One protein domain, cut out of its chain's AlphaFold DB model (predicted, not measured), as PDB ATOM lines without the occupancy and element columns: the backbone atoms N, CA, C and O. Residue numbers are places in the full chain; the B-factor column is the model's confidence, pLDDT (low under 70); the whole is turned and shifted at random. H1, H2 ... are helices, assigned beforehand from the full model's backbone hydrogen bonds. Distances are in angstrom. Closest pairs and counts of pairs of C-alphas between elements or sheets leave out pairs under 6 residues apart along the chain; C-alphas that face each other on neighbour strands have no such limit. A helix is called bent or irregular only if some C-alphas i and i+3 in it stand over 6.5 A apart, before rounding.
ATOM      1  N   HIS A 127     -23.117  13.237 -13.618       61.22
ATOM      2  CA  HIS A 127     -21.989  12.968 -14.507       61.22
ATOM      3  C   HIS A 127     -20.595  13.201 -13.906       61.22
ATOM      4  O   HIS A 127     -19.638  12.672 -14.459       61.22
ATOM      5  N   LEU A 128     -20.440  13.985 -12.833       67.69
ATOM      6  CA  LEU A 128     -19.129  14.213 -12.193       67.69
ATOM      7  C   LEU A 128     -19.076  13.734 -10.735       67.69
ATOM      8  O   LEU A 128     -18.041  13.882 -10.083       67.69
ATOM      9  N   GLN A 129     -20.169  13.171 -10.215       74.62
ATOM     10  CA  GLN A 129     -20.299  12.756  -8.820       74.62
ATOM     11  C   GLN A 129     -20.457  11.231  -8.741       74.62
ATOM     12  O   GLN A 129     -21.553  10.716  -8.942       74.62
ATOM     13  N   PRO A 130     -19.384  10.480  -8.412       75.62
ATOM     14  CA  PRO A 130     -19.422   9.017  -8.379       75.62
ATOM     15  C   PRO A 130     -20.470   8.439  -7.425       75.62
ATOM     16  O   PRO A 130     -20.993   7.355  -7.672       75.62
ATOM     17  N   LEU A 131     -20.788   9.167  -6.349       78.94
ATOM     18  CA  LEU A 131     -21.845   8.780  -5.420       78.94
ATOM     19  C   LEU A 131     -23.222   8.783  -6.103       78.94
ATOM     20  O   LEU A 131     -23.946   7.790  -6.018       78.94
ATOM     21  N   ASP A 132     -23.529   9.841  -6.853       75.31
ATOM     22  CA  ASP A 132     -24.782  10.006  -7.599       75.31
ATOM     23  C   ASP A 132     -24.818   9.201  -8.910       75.31
ATOM     24  O   ASP A 132     -25.888   8.935  -9.453       75.31
ATOM     25  N   ALA A 133     -23.662   8.745  -9.407       71.56
ATOM     26  CA  ALA A 133     -23.548   7.910 -10.606       71.56
ATOM     27  C   ALA A 133     -23.942   6.434 -10.402       71.56
ATOM     28  O   ALA A 133     -23.897   5.651 -11.354       71.56
ATOM     29  N   GLY A 134     -24.324   6.045  -9.181       75.38
ATOM     30  CA  GLY A 134     -24.886   4.721  -8.905       75.38
ATOM     31  C   GLY A 134     -24.608   4.175  -7.508       75.38
ATOM     32  O   GLY A 134     -25.352   3.307  -7.059       75.38
ATOM     33  N   ILE A 135     -23.602   4.674  -6.782       80.38
ATOM     34  CA  ILE A 135     -23.281   4.157  -5.438       80.38
ATOM     35  C   ILE A 135     -24.453   4.409  -4.484       80.38
ATOM     36  O   ILE A 135     -24.926   3.477  -3.846       80.38
ATOM     37  N   ILE A 136     -24.995   5.631  -4.444       78.62
ATOM     38  CA  ILE A 136     -26.152   5.959  -3.598       78.62
ATOM     39  C   ILE A 136     -27.365   5.115  -3.980       78.62
ATOM     40  O   ILE A 136     -28.053   4.627  -3.090       78.62
ATOM     41  N   LYS A 137     -27.611   4.885  -5.275       76.31
ATOM     42  CA  LYS A 137     -28.710   4.022  -5.735       76.31
ATOM     43  C   LYS A 137     -28.573   2.592  -5.192       76.31
ATOM     44  O   LYS A 137     -29.560   2.019  -4.743       76.31
ATOM     45  N   ASN A 138     -27.355   2.047  -5.187       74.56
ATOM     46  CA  ASN A 138     -27.070   0.713  -4.649       74.56
ATOM     47  C   ASN A 138     -27.109   0.660  -3.111       74.56
ATOM     48  O   ASN A 138     -27.467  -0.360  -2.541       74.56
ATOM     49  N   VAL A 139     -26.798   1.753  -2.412       76.75
ATOM     50  CA  VAL A 139     -26.893   1.807  -0.940       76.75
ATOM     51  C   VAL A 139     -28.321   2.046  -0.469       76.75
ATOM     52  O   VAL A 139     -28.768   1.437   0.495       76.75
ATOM     53  N   LYS A 140     -29.077   2.889  -1.179       68.81
ATOM     54  CA  LYS A 140     -30.507   3.118  -0.947       68.81
ATOM     55  C   LYS A 140     -31.359   1.904  -1.308       68.81
ATOM     56  O   LYS A 140     -32.579   2.022  -1.283       68.81
ATOM     57  N   HIS A 141     -30.756   0.772  -1.676       66.50
ATOM     58  CA  HIS A 141     -31.440  -0.391  -2.209       66.50
ATOM     59  C   HIS A 141     -32.586  -0.841  -1.301       66.50
ATOM     60  O   HIS A 141     -32.414  -1.543  -0.301       66.50
ATOM     61  N   ARG A 142     -33.795  -0.412  -1.673       68.44
ATOM     62  CA  ARG A 142     -34.991  -0.505  -0.833       68.44
ATOM     63  C   ARG A 142     -35.512  -1.935  -0.703       68.44
ATOM     64  O   ARG A 142     -36.456  -2.161   0.050       68.44
ATOM     65  N   LYS A 143     -34.879  -2.915  -1.361       71.50
ATOM     66  CA  LYS A 143     -35.227  -4.340  -1.255       71.50
ATOM     67  C   LYS A 143     -35.275  -4.821   0.185       71.50
ATOM     68  O   LYS A 143     -36.231  -5.490   0.560       71.50
ATOM     69  N   CYS A 144     -34.286  -4.467   1.009       72.88
ATOM     70  CA  CYS A 144     -34.253  -4.897   2.411       72.88
ATOM     71  C   CYS A 144     -35.473  -4.387   3.193       72.88
ATOM     72  O   CYS A 144     -36.050  -5.124   3.995       72.88
ATOM     73  N   ILE A 145     -35.901  -3.154   2.907       79.44
ATOM     74  CA  ILE A 145     -37.073  -2.527   3.521       79.44
ATOM     75  C   ILE A 145     -38.354  -3.221   3.037       79.44
ATOM     76  O   ILE A 145     -39.167  -3.636   3.860       79.44
ATOM     77  N   VAL A 146     -38.502  -3.436   1.725       79.31
ATOM     78  CA  VAL A 146     -39.682  -4.100   1.143       79.31
ATOM     79  C   VAL A 146     -39.816  -5.542   1.627       79.31
ATOM     80  O   VAL A 146     -40.884  -5.918   2.106       79.31
ATOM     81  N   ARG A 147     -38.739  -6.341   1.596       77.69
ATOM     82  CA  ARG A 147     -38.742  -7.721   2.117       77.69
ATOM     83  C   ARG A 147     -39.167  -7.765   3.579       77.69
ATOM     84  O   ARG A 147     -39.931  -8.642   3.982       77.69
ATOM     85  N   ARG A 148     -38.712  -6.803   4.390       78.69
ATOM     86  CA  ARG A 148     -39.144  -6.702   5.786       78.69
ATOM     87  C   ARG A 148     -40.626  -6.366   5.890       78.69
ATOM     88  O   ARG A 148     -41.308  -6.989   6.705       78.69
ATOM     89  N   PHE A 149     -41.110  -5.389   5.130       82.62
ATOM     90  CA  PHE A 149     -42.517  -4.990   5.144       82.62
ATOM     91  C   PHE A 149     -43.421  -6.148   4.738       82.62
ATOM     92  O   PHE A 149     -44.337  -6.473   5.485       82.62
ATOM     93  N   LEU A 150     -43.092  -6.852   3.654       81.44
ATOM     94  CA  LEU A 150     -43.788  -8.069   3.235       81.44
ATOM     95  C   LEU A 150     -43.794  -9.124   4.344       81.44
ATOM     96  O   LEU A 150     -44.842  -9.658   4.693       81.44
ATOM     97  N   ALA A 151     -42.644  -9.372   4.975       81.00
ATOM     98  CA  ALA A 151     -42.560 -10.324   6.076       81.00
ATOM     99  C   ALA A 151     -43.403  -9.911   7.297       81.00
ATOM    100  O   ALA A 151     -43.882 -10.784   8.015       81.00
ATOM    101  N   ARG A 152     -43.577  -8.609   7.562       82.69
ATOM    102  CA  ARG A 152     -44.450  -8.096   8.634       82.69
ATOM    103  C   ARG A 152     -45.922  -8.247   8.283       82.69
ATOM    104  O   ARG A 152     -46.671  -8.797   9.085       82.69
ATOM    105  N   VAL A 153     -46.304  -7.853   7.070       84.69
ATOM    106  CA  VAL A 153     -47.674  -8.001   6.560       84.69
ATOM    107  C   VAL A 153     -48.106  -9.468   6.606       84.69
ATOM    108  O   VAL A 153     -49.168  -9.773   7.141       84.69
ATOM    109  N   SER A 154     -47.247 -10.394   6.173       82.12
ATOM    110  CA  SER A 154     -47.511 -11.839   6.239       82.12
ATOM    111  C   SER A 154     -47.672 -12.382   7.666       82.12
ATOM    112  O   SER A 154     -48.282 -13.431   7.856       82.12
ATOM    113  N   ARG A 155     -47.148 -11.682   8.684       81.88
ATOM    114  CA  ARG A 155     -47.349 -12.002  10.110       81.88
ATOM    115  C   ARG A 155     -48.531 -11.253  10.740       81.88
ATOM    116  O   ARG A 155     -48.790 -11.438  11.925       81.88
ATOM    117  N   GLY A 156     -49.245 -10.421   9.977       80.94
ATOM    118  CA  GLY A 156     -50.312  -9.556  10.488       80.94
ATOM    119  C   GLY A 156     -49.805  -8.382  11.334       80.94
ATOM    120  O   GLY A 156     -50.562  -7.824  12.124       80.94
ATOM    121  N   GLU A 157     -48.526  -8.027  11.206       82.62
ATOM    122  CA  GLU A 157     -47.907  -6.888  11.886       82.62
ATOM    123  C   GLU A 157     -48.022  -5.611  11.041       82.62
ATOM    124  O   GLU A 157     -48.059  -5.663   9.811       82.62
ATOM    125  N   ASP A 158     -48.011  -4.453  11.704       77.62
ATOM    126  CA  ASP A 158     -47.989  -3.151  11.033       77.62
ATOM    127  C   ASP A 158     -46.660  -2.943  10.265       77.62
ATOM    128  O   ASP A 158     -45.580  -2.941  10.882       77.62
ATOM    129  N   PRO A 159     -46.695  -2.760   8.929       71.88
ATOM    130  CA  PRO A 159     -45.493  -2.516   8.141       71.88
ATOM    131  C   PRO A 159     -44.818  -1.177   8.480       71.88
ATOM    132  O   PRO A 159     -43.603  -1.085   8.337       71.88
ATOM    133  N   GLY A 160     -45.541  -0.176   8.997       69.94
ATOM    134  CA  GLY A 160     -45.049   1.202   9.143       69.94
ATOM    135  C   GLY A 160     -44.004   1.453  10.243       69.94
ATOM    136  O   GLY A 160     -43.364   2.501  10.249       69.94
ATOM    137  N   LYS A 161     -43.782   0.516  11.175       74.88
ATOM    138  CA  LYS A 161     -42.869   0.720  12.322       74.88
ATOM    139  C   LYS A 161     -41.387   0.523  11.974       74.88
ATOM    140  O   LYS A 161     -40.794  -0.484  12.365       74.88
ATOM    141  N   LEU A 162     -40.769   1.422  11.216       77.38
ATOM    142  CA  LEU A 162     -39.319   1.378  10.991       77.38
ATOM    143  C   LEU A 162     -38.583   2.089  12.138       77.38
ATOM    144  O   LEU A 162     -38.781   3.282  12.344       77.38
ATOM    145  N   THR A 163     -37.737   1.373  12.881       83.25
ATOM    146  CA  THR A 163     -36.887   2.000  13.907       83.25
ATOM    147  C   THR A 163     -35.581   2.520  13.299       83.25
ATOM    148  O   THR A 163     -35.131   2.027  12.263       83.25
ATOM    149  N   LEU A 164     -34.920   3.478  13.960       81.00
ATOM    150  CA  LEU A 164     -33.591   3.944  13.538       81.00
ATOM    151  C   LEU A 164     -32.569   2.796  13.507       81.00
ATOM    152  O   LEU A 164     -31.750   2.719  12.596       81.00
ATOM    153  N   LEU A 165     -32.650   1.868  14.467       80.81
ATOM    154  CA  LEU A 165     -31.778   0.695  14.514       80.81
ATOM    155  C   LEU A 165     -31.986  -0.218  13.294       80.81
ATOM    156  O   LEU A 165     -31.011  -0.674  12.700       80.81
ATOM    157  N   ASP A 166     -33.239  -0.437  12.880       82.12
ATOM    158  CA  ASP A 166     -33.540  -1.168  11.644       82.12
ATOM    159  C   ASP A 166     -32.915  -0.468  10.428       82.12
ATOM    160  O   ASP A 166     -32.280  -1.122   9.602       82.12
ATOM    161  N   ALA A 167     -33.038   0.863  10.342       83.06
ATOM    162  CA  ALA A 167     -32.451   1.646   9.258       83.06
ATOM    163  C   ALA A 167     -30.916   1.528   9.215       83.06
ATOM    164  O   ALA A 167     -30.352   1.326   8.140       83.06
ATOM    165  N   MET A 168     -30.238   1.575  10.369       84.31
ATOM    166  CA  MET A 168     -28.784   1.380  10.455       84.31
ATOM    167  C   MET A 168     -28.364  -0.014   9.974       84.31
ATOM    168  O   MET A 168     -27.398  -0.144   9.223       84.31
ATOM    169  N   HIS A 169     -29.098  -1.057  10.371       83.12
ATOM    170  CA  HIS A 169     -28.826  -2.419   9.916       83.12
ATOM    171  C   HIS A 169     -29.025  -2.579   8.407       83.12
ATOM    172  O   HIS A 169     -28.204  -3.229   7.759       83.12
ATOM    173  N   TYR A 170     -30.071  -1.974   7.838       82.62
ATOM    174  CA  TYR A 170     -30.294  -2.010   6.391       82.62
ATOM    175  C   TYR A 170     -29.210  -1.267   5.634       82.62
ATOM    176  O   TYR A 170     -28.692  -1.805   4.665       82.62
ATOM    177  N   LEU A 171     -28.801  -0.093   6.109       83.81
ATOM    178  CA  LEU A 171     -27.739   0.670   5.469       83.81
ATOM    179  C   LEU A 171     -26.414  -0.105   5.468       83.81
ATOM    180  O   LEU A 171     -25.728  -0.131   4.448       83.81
ATOM    181  N   ASN A 172     -26.092  -0.801   6.564       84.62
ATOM    182  CA  ASN A 172     -24.919  -1.673   6.618       84.62
ATOM    183  C   ASN A 172     -25.024  -2.847   5.632       84.62
ATOM    184  O   ASN A 172     -24.098  -3.079   4.862       84.62
ATOM    185  N   ALA A 173     -26.155  -3.559   5.618       82.06
ATOM    186  CA  ALA A 173     -26.360  -4.697   4.720       82.06
ATOM    187  C   ALA A 173     -26.321  -4.281   3.237       82.06
ATOM    188  O   ALA A 173     -25.687  -4.945   2.419       82.06
ATOM    189  N   SER A 174     -26.957  -3.160   2.891       82.94
ATOM    190  CA  SER A 174     -26.922  -2.610   1.539       82.94
ATOM    191  C   SER A 174     -25.509  -2.176   1.150       82.94
ATOM    192  O   SER A 174     -25.072  -2.484   0.047       82.94
ATOM    193  N   TRP A 175     -24.747  -1.544   2.049       86.00
ATOM    194  CA  TRP A 175     -23.345  -1.204   1.782       86.00
ATOM    195  C   TRP A 175     -22.470  -2.441   1.534       86.00
ATOM    196  O   TRP A 175     -21.668  -2.438   0.605       86.00
ATOM    197  N   GLU A 176     -22.650  -3.516   2.307       84.50
ATOM    198  CA  GLU A 176     -21.915  -4.779   2.126       84.50
ATOM    199  C   GLU A 176     -22.201  -5.460   0.779       84.50
ATOM    200  O   GLU A 176     -21.344  -6.177   0.264       84.50
ATOM    201  N   SER A 177     -23.373  -5.213   0.182       77.94
ATOM    202  CA  SER A 177     -23.690  -5.688  -1.172       77.94
ATOM    203  C   SER A 177     -23.061  -4.860  -2.298       77.94
ATOM    204  O   SER A 177     -22.985  -5.343  -3.425       77.94
ATOM    205  N   VAL A 178     -22.571  -3.643  -2.022       83.75
ATOM    206  CA  VAL A 178     -21.903  -2.822  -3.042       83.75
ATOM    207  C   VAL A 178     -20.528  -3.410  -3.338       83.75
ATOM    208  O   VAL A 178     -19.630  -3.411  -2.492       83.75
ATOM    209  N   THR A 179     -20.326  -3.887  -4.565       85.19
ATOM    210  CA  THR A 179     -19.056  -4.500  -4.945       85.19
ATOM    211  C   THR A 179     -17.998  -3.441  -5.255       85.19
ATOM    212  O   THR A 179     -18.281  -2.300  -5.637       85.19
ATOM    213  N   SER A 180     -16.720  -3.825  -5.150       87.50
ATOM    214  CA  SER A 180     -15.630  -2.933  -5.571       87.50
ATOM    215  C   SER A 180     -15.717  -2.566  -7.059       87.50
ATOM    216  O   SER A 180     -15.244  -1.501  -7.457       87.50
ATOM    217  N   GLU A 181     -16.334  -3.427  -7.874       85.19
ATOM    218  CA  GLU A 181     -16.521  -3.201  -9.305       85.19
ATOM    219  C   GLU A 181     -17.615  -2.157  -9.556       85.19
ATOM    220  O   GLU A 181     -17.398  -1.244 -10.355       85.19
ATOM    221  N   THR A 182     -18.717  -2.189  -8.790       83.44
ATOM    222  CA  THR A 182     -19.750  -1.139  -8.796       83.44
ATOM    223  C   THR A 182     -19.122   0.234  -8.579       83.44
ATOM    224  O   THR A 182     -19.350   1.170  -9.348       83.44
ATOM    225  N   VAL A 183     -18.277   0.349  -7.546       85.88
ATOM    226  CA  VAL A 183     -17.608   1.604  -7.184       85.88
ATOM    227  C   VAL A 183     -16.679   2.053  -8.310       85.88
ATOM    228  O   VAL A 183     -16.795   3.183  -8.783       85.88
ATOM    229  N   LYS A 184     -15.802   1.173  -8.809       85.25
ATOM    230  CA  LYS A 184     -14.898   1.495  -9.928       85.25
ATOM    231  C   LYS A 184     -15.659   1.963 -11.165       85.25
ATOM    232  O   LYS A 184     -15.252   2.943 -11.789       85.25
ATOM    233  N   ASN A 185     -16.762   1.304 -11.508       83.81
ATOM    234  CA  ASN A 185     -17.584   1.662 -12.659       83.81
ATOM    235  C   ASN A 185     -18.262   3.025 -12.481       83.81
ATOM    236  O   ASN A 185     -18.259   3.818 -13.422       83.81
ATOM    237  N   CYS A 186     -18.751   3.355 -11.281       83.25
ATOM    238  CA  CYS A 186     -19.308   4.680 -10.983       83.25
ATOM    239  C   CYS A 186     -18.256   5.792 -11.136       83.25
ATOM    240  O   CYS A 186     -18.507   6.815 -11.778       83.25
ATOM    241  N   PHE A 187     -17.044   5.568 -10.622       84.75
ATOM    242  CA  PHE A 187     -15.921   6.495 -10.793       84.75
ATOM    243  C   PHE A 187     -15.506   6.625 -12.268       84.75
ATOM    244  O   PHE A 187     -15.322   7.740 -12.761       84.75
ATOM    245  N   ARG A 188     -15.448   5.516 -13.015       84.62
ATOM    246  CA  ARG A 188     -15.137   5.514 -14.454       84.62
ATOM    247  C   ARG A 188     -16.181   6.277 -15.271       84.62
ATOM    248  O   ARG A 188     -15.797   7.052 -16.148       84.62
ATOM    249  N   LYS A 189     -17.475   6.099 -14.965       81.25
ATOM    250  CA  LYS A 189     -18.594   6.851 -15.571       81.25
ATOM    251  C   LYS A 189     -18.448   8.360 -15.333       81.25
ATOM    252  O   LYS A 189     -18.753   9.136 -16.232       81.25
ATOM    253  N   CYS A 190     -17.888   8.760 -14.190       78.94
ATOM    254  CA  CYS A 190     -17.601  10.161 -13.866       78.94
ATOM    255  C   CYS A 190     -16.277  10.699 -14.438       78.94
ATOM    256  O   CYS A 190     -15.829  11.781 -14.066       78.94
ATOM    257  N   GLY A 191     -15.610   9.944 -15.317       80.00
ATOM    258  CA  GLY A 191     -14.357  10.364 -15.945       80.00
ATOM    259  C   GLY A 191     -13.105  10.132 -15.096       80.00
ATOM    260  O   GLY A 191     -12.005  10.452 -15.550       80.00
ATOM    261  N   PHE A 192     -13.222   9.521 -13.911       81.69
ATOM    262  CA  PHE A 192     -12.066   9.101 -13.121       81.69
ATOM    263  C   PHE A 192     -11.498   7.810 -13.717       81.69
ATOM    264  O   PHE A 192     -11.933   6.700 -13.408       81.69
ATOM    265  N   ARG A 193     -10.530   7.963 -14.620       78.12
ATOM    266  CA  ARG A 193      -9.761   6.855 -15.194       78.12
ATOM    267  C   ARG A 193      -8.387   6.804 -14.536       78.12
ATOM    268  O   ARG A 193      -7.752   7.840 -14.343       78.12
ATOM    269  N   HIS A 194      -7.910   5.604 -14.221       64.00
ATOM    270  CA  HIS A 194      -6.486   5.425 -13.953       64.00
ATOM    271  C   HIS A 194      -5.702   5.713 -15.244       64.00
ATOM    272  O   HIS A 194      -6.113   5.303 -16.327       64.00
ATOM    273  N   CYS A 212     -28.721  -6.811 -10.692       42.09
ATOM    274  CA  CYS A 212     -29.464  -8.040 -10.463       42.09
ATOM    275  C   CYS A 212     -30.931  -7.844 -10.895       42.09
ATOM    276  O   CYS A 212     -31.829  -7.810 -10.058       42.09
ATOM    277  N   GLU A 213     -31.186  -7.706 -12.204       41.06
ATOM    278  CA  GLU A 213     -32.544  -7.669 -12.780       41.06
ATOM    279  C   GLU A 213     -33.357  -8.885 -12.311       41.06
ATOM    280  O   GLU A 213     -34.509  -8.752 -11.913       41.06
ATOM    281  N   THR A 214     -32.701 -10.046 -12.199       45.94
ATOM    282  CA  THR A 214     -33.300 -11.285 -11.685       45.94
ATOM    283  C   THR A 214     -33.854 -11.154 -10.265       45.94
ATOM    284  O   THR A 214     -34.825 -11.813  -9.927       45.94
ATOM    285  N   GLU A 215     -33.256 -10.314  -9.417       52.94
ATOM    286  CA  GLU A 215     -33.725 -10.127  -8.040       52.94
ATOM    287  C   GLU A 215     -34.790  -9.029  -7.909       52.94
ATOM    288  O   GLU A 215     -35.508  -9.010  -6.910       52.94
ATOM    289  N   ASP A 216     -34.863  -8.085  -8.853       60.66
ATOM    290  CA  ASP A 216     -35.961  -7.109  -8.928       60.66
ATOM    291  C   ASP A 216     -37.251  -7.807  -9.401       60.66
ATOM    292  O   ASP A 216     -38.311  -7.586  -8.811       60.66
ATOM    293  N   ASP A 217     -37.139  -8.713 -10.378       59.16
ATOM    294  CA  ASP A 217     -38.244  -9.552 -10.862       59.16
ATOM    295  C   ASP A 217     -38.809 -10.456  -9.747       59.16
ATOM    296  O   ASP A 217     -40.025 -10.490  -9.531       59.16
ATOM    297  N   ASP A 218     -37.936 -11.111  -8.968       65.88
ATOM    298  CA  ASP A 218     -38.328 -11.923  -7.804       65.88
ATOM    299  C   ASP A 218     -39.082 -11.088  -6.745       65.88
ATOM    300  O   ASP A 218     -40.045 -11.548  -6.125       65.88
ATOM    301  N   MET A 219     -38.662  -9.837  -6.526       69.56
ATOM    302  CA  MET A 219     -39.307  -8.930  -5.569       69.56
ATOM    303  C   MET A 219     -40.681  -8.461  -6.038       69.56
ATOM    304  O   MET A 219     -41.590  -8.279  -5.223       69.56
ATOM    305  N   GLU A 220     -40.840  -8.250  -7.340       73.81
ATOM    306  CA  GLU A 220     -42.121  -7.873  -7.918       73.81
ATOM    307  C   GLU A 220     -43.125  -9.035  -7.866       73.81
ATOM    308  O   GLU A 220     -44.308  -8.821  -7.584       73.81
ATOM    309  N   GLU A 221     -42.663 -10.276  -8.034       73.50
ATOM    310  CA  GLU A 221     -43.484 -11.474  -7.836       73.50
ATOM    311  C   GLU A 221     -43.904 -11.665  -6.363       73.50
ATOM    312  O   GLU A 221     -45.072 -11.975  -6.089       73.50
ATOM    313  N   GLU A 222     -43.009 -11.407  -5.398       73.06
ATOM    314  CA  GLU A 222     -43.333 -11.443  -3.961       73.06
ATOM    315  C   GLU A 222     -44.363 -10.367  -3.564       73.06
ATOM    316  O   GLU A 222     -45.300 -10.656  -2.812       73.06
ATOM    317  N   LEU A 223     -44.245  -9.143  -4.098       75.56
ATOM    318  CA  LEU A 223     -45.217  -8.064  -3.872       75.56
ATOM    319  C   LEU A 223     -46.605  -8.416  -4.416       75.56
ATOM    320  O   LEU A 223     -47.605  -8.259  -3.708       75.56
ATOM    321  N   ARG A 224     -46.669  -8.948  -5.643       78.62
ATOM    322  CA  ARG A 224     -47.928  -9.393  -6.263       78.62
ATOM    323  C   ARG A 224     -48.572 -10.529  -5.473       78.62
ATOM    324  O   ARG A 224     -49.782 -10.516  -5.253       78.62
ATOM    325  N   SER A 225     -47.768 -11.478  -4.998       76.38
ATOM    326  CA  SER A 225     -48.235 -12.614  -4.192       76.38
ATOM    327  C   SER A 225     -48.774 -12.189  -2.821       76.38
ATOM    328  O   SER A 225     -49.699 -12.814  -2.305       76.38
ATOM    329  N   ALA A 226     -48.245 -11.105  -2.249       70.75
ATOM    330  CA  ALA A 226     -48.744 -10.505  -1.012       70.75
ATOM    331  C   ALA A 226     -49.962  -9.578  -1.210       70.75
ATOM    332  O   ALA A 226     -50.460  -9.010  -0.237       70.75
ATOM    333  N   GLY A 227     -50.458  -9.428  -2.445       70.12
ATOM    334  CA  GLY A 227     -51.627  -8.603  -2.763       70.12
ATOM    335  C   GLY A 227     -51.344  -7.100  -2.818       70.12
ATOM    336  O   GLY A 227     -52.276  -6.309  -2.690       70.12
ATOM    337  N   ALA A 228     -50.083  -6.687  -2.988       71.19
ATOM    338  CA  ALA A 228     -49.747  -5.286  -3.217       71.19
ATOM    339  C   ALA A 228     -50.042  -4.892  -4.677       71.19
ATOM    340  O   ALA A 228     -49.577  -5.546  -5.608       71.19
ATOM    341  N   GLU A 229     -50.786  -3.801  -4.882       69.50
ATOM    342  CA  GLU A 229     -51.077  -3.234  -6.216       69.50
ATOM    343  C   GLU A 229     -49.953  -2.316  -6.745       69.50
ATOM    344  O   GLU A 229     -50.061  -1.770  -7.840       69.50
ATOM    345  N   LEU A 230     -48.880  -2.125  -5.970       69.38
ATOM    346  CA  LEU A 230     -47.770  -1.226  -6.289       69.38
ATOM    347  C   LEU A 230     -46.619  -1.995  -6.955       69.38
ATOM    348  O   LEU A 230     -46.167  -3.007  -6.415       69.38
ATOM    349  N   ALA A 231     -46.113  -1.496  -8.086       75.19
ATOM    350  CA  ALA A 231     -44.906  -2.038  -8.705       75.19
ATOM    351  C   ALA A 231     -43.672  -1.738  -7.835       75.19
ATOM    352  O   ALA A 231     -43.570  -0.675  -7.214       75.19
ATOM    353  N   PHE A 232     -42.706  -2.661  -7.798       70.81
ATOM    354  CA  PHE A 232     -41.474  -2.467  -7.024       70.81
ATOM    355  C   PHE A 232     -40.708  -1.220  -7.490       70.81
ATOM    356  O   PHE A 232     -40.200  -0.453  -6.673       70.81
ATOM    357  N   SER A 233     -40.688  -0.978  -8.801       69.12
ATOM    358  CA  SER A 233     -40.079   0.201  -9.419       69.12
ATOM    359  C   SER A 233     -40.685   1.518  -8.918       69.12
ATOM    360  O   SER A 233     -39.937   2.437  -8.588       69.12
ATOM    361  N   ASP A 234     -42.009   1.593  -8.772       74.38
ATOM    362  CA  ASP A 234     -42.703   2.781  -8.261       74.38
ATOM    363  C   ASP A 234     -42.354   3.043  -6.789       74.38
ATOM    364  O   ASP A 234     -42.124   4.184  -6.384       74.38
ATOM    365  N   PHE A 235     -42.223   1.983  -5.986       72.50
ATOM    366  CA  PHE A 235     -41.748   2.090  -4.602       72.50
ATOM    367  C   PHE A 235     -40.296   2.591  -4.523       72.50
ATOM    368  O   PHE A 235     -39.933   3.378  -3.643       72.50
ATOM    369  N   VAL A 236     -39.440   2.154  -5.449       69.19
ATOM    370  CA  VAL A 236     -38.033   2.582  -5.537       69.19
ATOM    371  C   VAL A 236     -37.887   4.011  -6.065       69.19
ATOM    372  O   VAL A 236     -36.929   4.681  -5.692       69.19
ATOM    373  N   ALA A 237     -38.844   4.532  -6.827       71.00
ATOM    374  CA  ALA A 237     -38.796   5.905  -7.330       71.00
ATOM    375  C   ALA A 237     -39.426   6.945  -6.380       71.00
ATOM    376  O   ALA A 237     -39.261   8.144  -6.588       71.00
ATOM    377  N   VAL A 238     -40.140   6.516  -5.328       69.38
ATOM    378  CA  VAL A 238     -41.033   7.408  -4.558       69.38
ATOM    379  C   VAL A 238     -40.343   8.622  -3.916       69.38
ATOM    380  O   VAL A 238     -40.930   9.701  -3.892       69.38
TER     381      VAL A 238
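Overview. This is residues 127 to 194 and 212 to 238 of the 336 residues of the protein "Centromere protein B, putative" of Ixodes scapularis (UniProt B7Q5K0). Two side-by-side helix pairs, H1 with H4 and H2 with H5, follow each other along a loose, elongated body; H3 slants off one side and short H6 packs on H5. The printed part, all helix, has 95 residues with six named helices, H1 to H6 in order. The radius of gyration of the C-alphas is 15.5 A, the spans 52 by 28 by 20 A.

Along the chain. Find C-alpha 164 at (-33.591, 3.944, 13.538); H3 runs 20.2 A from there to residue 177. Before it find H1, residues 131 to 139, irregular with C-alphas 133 and 136 7.7 A apart, and H2, 143 to 153; after it H4, 180 to 189, H5, 213 to 225, and H6, 232 to 237, with C-alpha 237 at (-38.796, 5.905, -7.330).

Arrangement. With residues 171 to 175 alone H3 touches H1, C-alphas 139 and 174 closest at 5.1 A. H1 touches H4 at a shallow tilt of 25 degrees, C-alphas 133 and 186 closest at 5.3 A. Every O i to N i+4 pair is within hydrogen-bond range in H2 to H6, 3 of 5 in H1.

Size, cuts and confidence. Across the cut, residues 195 to 211, C-alphas 194 and 212 are 26.9 A apart; 20 residues are under pLDDT 70.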